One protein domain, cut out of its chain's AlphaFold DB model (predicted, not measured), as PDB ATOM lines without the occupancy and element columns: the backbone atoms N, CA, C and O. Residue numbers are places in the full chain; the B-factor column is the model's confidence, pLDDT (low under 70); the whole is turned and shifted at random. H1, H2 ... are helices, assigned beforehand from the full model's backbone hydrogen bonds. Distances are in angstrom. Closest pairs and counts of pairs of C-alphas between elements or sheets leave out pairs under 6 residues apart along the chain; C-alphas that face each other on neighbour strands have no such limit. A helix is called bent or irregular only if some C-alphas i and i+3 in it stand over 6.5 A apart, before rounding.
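What this domain is: This is residues 85 to 128 of the 128 residues of the protein "DUF2799 domain-containing protein" of Photobacterium damselae subsp. damselae (UniProt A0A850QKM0). A short helix, H1, packs on the side of one long helix, H2, and a wide loop of residues 93 to 106 swings out between them; H2 makes most of the length of this rod. The printed part has 44 residues, with two named helices, H1 then H2, no named strand, and the class all helix. It is only just compact, close to loose, with a radius of gyration of the C-alphas of 10.9 A and spans of 38 by 16 by 12 A.

How they stand to each other: H1, residues 85 to 92, and H2, residues 107 to 125, touch, their closest C-alphas being those of Ala 92 and Gly 117, 4.2 A apart. They run the same way at a shallow tilt of 32 degrees, only just short of steep. Each O i to N i+4 pair of H2 is within hydrogen-bond range, against 3 of 4 in H1.

Where its parts are: H1 begins at C-alpha 85 (-34.360, -14.218, 32.181) and is irregular, with C-alphas 85 and 88 7.1 A apart. H2 measures 26.7 A and ends at C-alpha 125 (-56.670, -16.164, 38.885).

The domain as a whole: The C-alphas farthest apart, of Lys 105 and Phe 128, are 38.0 A apart. The printed part has no cut. The link from H1 to H2 is long, with 14 residues. Residue 128, the chain's last, is under 70 in pLDDT.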
ATOM      1  N   ASN A  85     -33.626 -13.716  33.344       97.75
ATOM      2  CA  ASN A  85     -34.360 -14.218  32.181       97.75
ATOM      3  C   ASN A  85     -35.446 -15.236  32.560       97.75
ATOM      4  O   ASN A  85     -36.437 -15.372  31.846       97.75
ATOM      5  N   LYS A  86     -35.291 -15.932  33.692       96.81
ATOM      6  CA  LYS A  86     -36.261 -16.926  34.186       96.81
ATOM      7  C   LYS A  86     -37.226 -16.354  35.221       96.81
ATOM      8  O   LYS A  86     -38.255 -16.956  35.523       96.81
ATOM      9  N   ALA A  87     -36.910 -15.183  35.766       97.94
ATOM     10  CA  ALA A  87     -37.612 -14.601  36.901       97.94
ATOM     11  C   ALA A  87     -39.112 -14.403  36.638       97.94
ATOM     12  O   ALA A  87     -39.934 -14.742  37.490       97.94
ATOM     13  N   PHE A  88     -39.475 -13.910  35.448       98.38
ATOM     14  CA  PHE A  88     -40.876 -13.722  35.063       98.38
ATOM     15  C   PHE A  88     -41.658 -15.037  35.085       98.38
ATOM     16  O   PHE A  88     -42.748 -15.100  35.656       98.38
ATOM     17  N   GLU A  89     -41.097 -16.096  34.501       97.62
ATOM     18  CA  GLU A  89     -41.728 -17.416  34.471       97.62
ATOM     19  C   GLU A  89     -41.898 -17.974  35.884       97.62
ATOM     20  O   GLU A  89     -42.976 -18.456  36.223       97.62
ATOM     21  N   TYR A  90     -40.886 -17.832  36.742       97.69
ATOM     22  CA  TYR A  90     -40.970 -18.247  38.144       97.69
ATOM     23  C   TYR A  90     -42.075 -17.514  38.908       97.69
ATOM     24  O   TYR A  90     -42.836 -18.144  39.643       97.69
ATOM     25  N   GLY A  91     -42.212 -16.202  38.701       97.44
ATOM     26  CA  GLY A  91     -43.316 -15.428  39.266       97.44
ATOM     27  C   GLY A  91     -44.677 -15.909  38.760       97.44
ATOM     28  O   GLY A  91     -45.592 -16.120  39.553       97.44
ATOM     29  N   ALA A  92     -44.795 -16.144  37.450       97.69
ATOM     30  CA  ALA A  92     -46.026 -16.606  36.810       97.69
ATOM     31  C   ALA A  92     -46.435 -18.033  37.226       97.69
ATOM     32  O   ALA A  92     -47.620 -18.353  37.238       97.69
ATOM     33  N   GLN A  93     -45.464 -18.874  37.590       96.06
ATOM     34  CA  GLN A  93     -45.669 -20.218  38.142       96.06
ATOM     35  C   GLN A  93     -45.996 -20.208  39.645       96.06
ATOM     36  O   GLN A  93     -46.309 -21.254  40.210       96.06
ATOM     37  N   GLY A  94     -45.917 -19.050  40.307       95.25
ATOM     38  CA  GLY A  94     -46.185 -18.917  41.738       95.25
ATOM     39  C   GLY A  94     -45.022 -19.326  42.643       95.25
ATOM     40  O   GLY A  94     -45.219 -19.491  43.848       95.25
ATOM     41  N   ILE A  95     -43.806 -19.469  42.106       96.06
ATOM     42  CA  ILE A  95     -42.613 -19.709  42.923       96.06
ATOM     43  C   ILE A  95     -42.377 -18.485  43.811       96.06
ATOM     44  O   ILE A  95     -42.373 -17.348  43.342       96.06
ATOM     45  N   ILE A  96     -42.174 -18.700  45.111       94.06
ATOM     46  CA  ILE A  96     -42.064 -17.609  46.082       94.06
ATOM     47  C   ILE A  96     -40.613 -17.136  46.219       94.06
ATOM     48  O   ILE A  96     -39.743 -17.866  46.696       94.06
ATOM     49  N   TYR A  97     -40.366 -15.869  45.881       95.69
ATOM     50  CA  TYR A  97     -39.148 -15.169  46.263       95.69
ATOM     51  C   TYR A  97     -39.168 -14.851  47.761       95.69
ATOM     52  O   TYR A  97     -40.069 -14.174  48.254       95.69
ATOM     53  N   GLN A  98     -38.161 -15.340  48.473       94.81
ATOM     54  CA  GLN A  98     -37.959 -15.197  49.917       94.81
ATOM     55  C   GLN A  98     -36.607 -14.529  50.228       94.81
ATOM     56  O   GLN A  98     -36.143 -14.568  51.363       94.81
ATOM     57  N   GLY A  99     -35.952 -13.933  49.225       94.94
ATOM     58  CA  GLY A  99     -34.610 -13.364  49.374       94.94
ATOM     59  C   GLY A  99     -33.476 -14.320  48.997       94.94
ATOM     60  O   GLY A  99     -32.336 -14.061  49.370       94.94
ATOM     61  N   GLN A 100     -33.760 -15.399  48.254       94.25
ATOM     62  CA  GLN A 100     -32.767 -16.398  47.828       94.25
ATOM     63  C   GLN A 100     -31.598 -15.762  47.055       94.25
ATOM     64  O   GLN A 100     -30.465 -16.210  47.182       94.25
ATOM     65  N   CYS A 101     -31.875 -14.702  46.286       96.12
ATOM     66  CA  CYS A 101     -30.903 -14.009  45.435       96.12
ATOM     67  C   CYS A 101     -30.267 -12.785  46.104       96.12
ATOM     68  O   CYS A 101     -29.646 -11.966  45.426       96.12
ATOM     69  N   LYS A 102     -30.431 -12.614  47.421       94.12
ATOM     70  CA  LYS A 102     -29.904 -11.446  48.131       94.12
ATOM     71  C   LYS A 102     -28.390 -11.329  47.956       94.12
ATOM     72  O   LYS A 102     -27.655 -12.268  48.243       94.12
ATOM     73  N   GLY A 103     -27.928 -10.155  47.527       92.19
ATOM     74  CA  GLY A 103     -26.502  -9.878  47.317       92.19
ATOM     75  C   GLY A 103     -25.968 -10.263  45.933       92.19
ATOM     76  O   GLY A 103     -24.833  -9.914  45.611       92.19
ATOM     77  N   PHE A 104     -26.778 -10.901  45.082       93.56
ATOM     78  CA  PHE A 104     -26.443 -11.037  43.668       93.56
ATOM     79  C   PHE A 104     -26.540  -9.674  42.972       93.56
ATOM     80  O   PHE A 104     -27.461  -8.893  43.213       93.56
ATOM     81  N   LYS A 105     -25.610  -9.390  42.052       95.12
ATOM     82  CA  LYS A 105     -25.568  -8.117  41.305       95.12
ATOM     83  C   LYS A 105     -26.880  -7.818  40.565       95.12
ATOM     84  O   LYS A 105     -27.282  -6.665  40.456       95.12
ATOM     85  N   ASN A 106     -27.522  -8.858  40.050       93.38
ATOM     86  CA  ASN A 106     -28.753  -8.806  39.268       93.38
ATOM     87  C   ASN A 106     -30.024  -9.006  40.117       93.38
ATOM     88  O   ASN A 106     -31.115  -9.094  39.559       93.38
ATOM     89  N   GLU A 107     -29.922  -9.043  41.452       96.19
ATOM     90  CA  GLU A 107     -31.083  -9.203  42.335       96.19
ATOM     91  C   GLU A 107     -32.204  -8.182  42.050       96.19
ATOM     92  O   GLU A 107     -33.363  -8.599  41.961       96.19
ATOM     93  N   PRO A 108     -31.935  -6.868  41.875       97.25
ATOM     94  CA  PRO A 108     -33.007  -5.902  41.625       97.25
ATOM     95  C   PRO A 108     -33.789  -6.199  40.339       97.25
ATOM     96  O   PRO A 108     -35.015  -6.098  40.325       97.25
ATOM     97  N   GLU A 109     -33.081  -6.606  39.285       97.94
ATOM     98  CA  GLU A 109     -33.659  -6.967  37.990       97.94
ATOM     99  C   GLU A 109     -34.468  -8.265  38.086       97.94
ATOM    100  O   GLU A 109     -35.621  -8.315  37.654       97.94
ATOM    101  N   PHE A 110     -33.915  -9.287  38.749       98.06
ATOM    102  CA  PHE A 110     -34.624 -10.531  39.037       98.06
ATOM    103  C   PHE A 110     -35.946 -10.260  39.770       98.06
ATOM    104  O   PHE A 110     -37.006 -10.713  39.336       98.06
ATOM    105  N   ARG A 111     -35.917  -9.477  40.860       97.81
ATOM    106  CA  ARG A 111     -37.131  -9.171  41.636       97.81
ATOM    107  C   ARG A 111     -38.169  -8.418  40.815       97.81
ATOM    108  O   ARG A 111     -39.356  -8.694  40.970       97.81
ATOM    109  N   PHE A 112     -37.738  -7.492  39.959       97.94
ATOM    110  CA  PHE A 112     -38.642  -6.766  39.075       97.94
ATOM    111  C   PHE A 112     -39.406  -7.732  38.162       97.94
ATOM    112  O   PHE A 112     -40.637  -7.754  38.182       97.94
ATOM    113  N   TYR A 113     -38.706  -8.577  37.405       98.44
ATOM    114  CA  TYR A 113     -39.353  -9.509  36.477       98.44
ATOM    115  C   TYR A 113     -40.211 -10.552  37.187       98.44
ATOM    116  O   TYR A 113     -41.329 -10.833  36.753       98.44
ATOM    117  N   TRP A 114     -39.734 -11.071  38.315       98.50
ATOM    118  CA  TRP A 114     -40.501 -11.998  39.134       98.50
ATOM    119  C   TRP A 114     -41.810 -11.385  39.651       98.50
ATOM    120  O   TRP A 114     -42.857 -12.032  39.581       98.50
ATOM    121  N   GLN A 115     -41.789 -10.125  40.101       98.25
ATOM    122  CA  GLN A 115     -42.997  -9.439  40.562       98.25
ATOM    123  C   GLN A 115     -44.010  -9.279  39.422       98.25
ATOM    124  O   GLN A 115     -45.179  -9.605  39.599       98.25
ATOM    125  N   ASN A 116     -43.554  -8.885  38.230       98.12
ATOM    126  CA  ASN A 116     -44.415  -8.782  37.047       98.12
ATOM    127  C   ASN A 116     -45.079 -10.128  36.690       98.12
ATOM    128  O   ASN A 116     -46.264 -10.175  36.350       98.12
ATOM    129  N   GLY A 117     -44.335 -11.234  36.787       97.88
ATOM    130  CA  GLY A 117     -44.875 -12.580  36.587       97.88
ATOM    131  C   GLY A 117     -45.941 -12.945  37.622       97.88
ATOM    132  O   GLY A 117     -47.025 -13.416  37.264       97.88
ATOM    133  N   ARG A 118     -45.664 -12.677  38.903       97.31
ATOM    134  CA  ARG A 118     -46.603 -12.897  40.013       97.31
ATOM    135  C   ARG A 118     -47.887 -12.089  39.830       97.31
ATOM    136  O   ARG A 118     -48.972 -12.643  39.997       97.31
ATOM    137  N   ASP A 119     -47.781 -10.812  39.482       96.94
ATOM    138  CA  ASP A 119     -48.942  -9.940  39.291       96.94
ATOM    139  C   ASP A 119     -49.834 -10.484  38.173       96.94
ATOM    140  O   ASP A 119     -51.043 -10.633  38.351       96.94
ATOM    141  N   ARG A 120     -49.240 -10.907  37.048       95.62
ATOM    142  CA  ARG A 120     -49.974 -11.566  35.958       95.62
ATOM    143  C   ARG A 120     -50.702 -12.830  36.420       95.62
ATOM    144  O   ARG A 120     -51.842 -13.050  36.000       95.62
ATOM    145  N   MET A 121     -50.059 -13.666  37.235       94.56
ATOM    146  CA  MET A 121     -50.677 -14.874  37.790       94.56
ATOM    147  C   MET A 121     -51.894 -14.516  38.654       94.56
ATOM    148  O   MET A 121     -52.962 -15.097  38.464       94.56
ATOM    149  N   LEU A 122     -51.753 -13.533  39.549       93.25
ATOM    150  CA  LEU A 122     -52.833 -13.065  40.422       93.25
ATOM    151  C   LEU A 122     -54.013 -12.508  39.616       93.25
ATOM    152  O   LEU A 122     -55.124 -13.015  39.748       93.25
ATOM    153  N   PHE A 123     -53.761 -11.587  38.682       91.69
ATOM    154  CA  PHE A 123     -54.799 -11.043  37.798       91.69
ATOM    155  C   PHE A 123     -55.506 -12.113  36.954       91.69
ATOM    156  O   PHE A 123     -56.680 -11.970  36.613       91.69
ATOM    157  N   SER A 124     -54.796 -13.172  36.561       87.56
ATOM    158  CA  SER A 124     -55.393 -14.266  35.788       87.56
ATOM    159  C   SER A 124     -56.272 -15.161  36.658       87.56
ATOM    160  O   SER A 124     -57.286 -15.646  36.169       87.56
ATOM    161  N   ARG A 125     -55.905 -15.359  37.930       82.69
ATOM    162  CA  ARG A 125     -56.670 -16.164  38.885       82.69
ATOM    163  C   ARG A 125     -57.972 -15.485  39.299       82.69
ATOM    164  O   ARG A 125     -58.979 -16.162  39.383       82.69
ATOM    165  N   ASP A 126     -57.964 -14.167  39.485       82.25
ATOM    166  CA  ASP A 126     -59.139 -13.415  39.956       82.25
ATOM    167  C   ASP A 126     -60.242 -13.247  38.884       82.25
ATOM    168  O   ASP A 126     -61.294 -12.667  39.150       82.25
ATOM    169  N   ARG A 127     -60.010 -13.731  37.655       75.00
ATOM    170  CA  ARG A 127     -60.994 -13.735  36.556       75.00
ATOM    171  C   ARG A 127     -61.819 -15.021  36.443       75.00
ATOM    172  O   ARG A 127     -62.707 -15.060  35.589       75.00
ATOM    173  N   PHE A 128     -61.536 -16.036  37.254       59.62
ATOM    174  CA  PHE A 128     -62.245 -17.318  37.287       59.62
ATOM    175  C   PHE A 128     -62.749 -17.611  38.701       59.62
ATOM    176  O   PHE A 128     -63.753 -18.346  38.802       59.62
TER     177      PHE A 128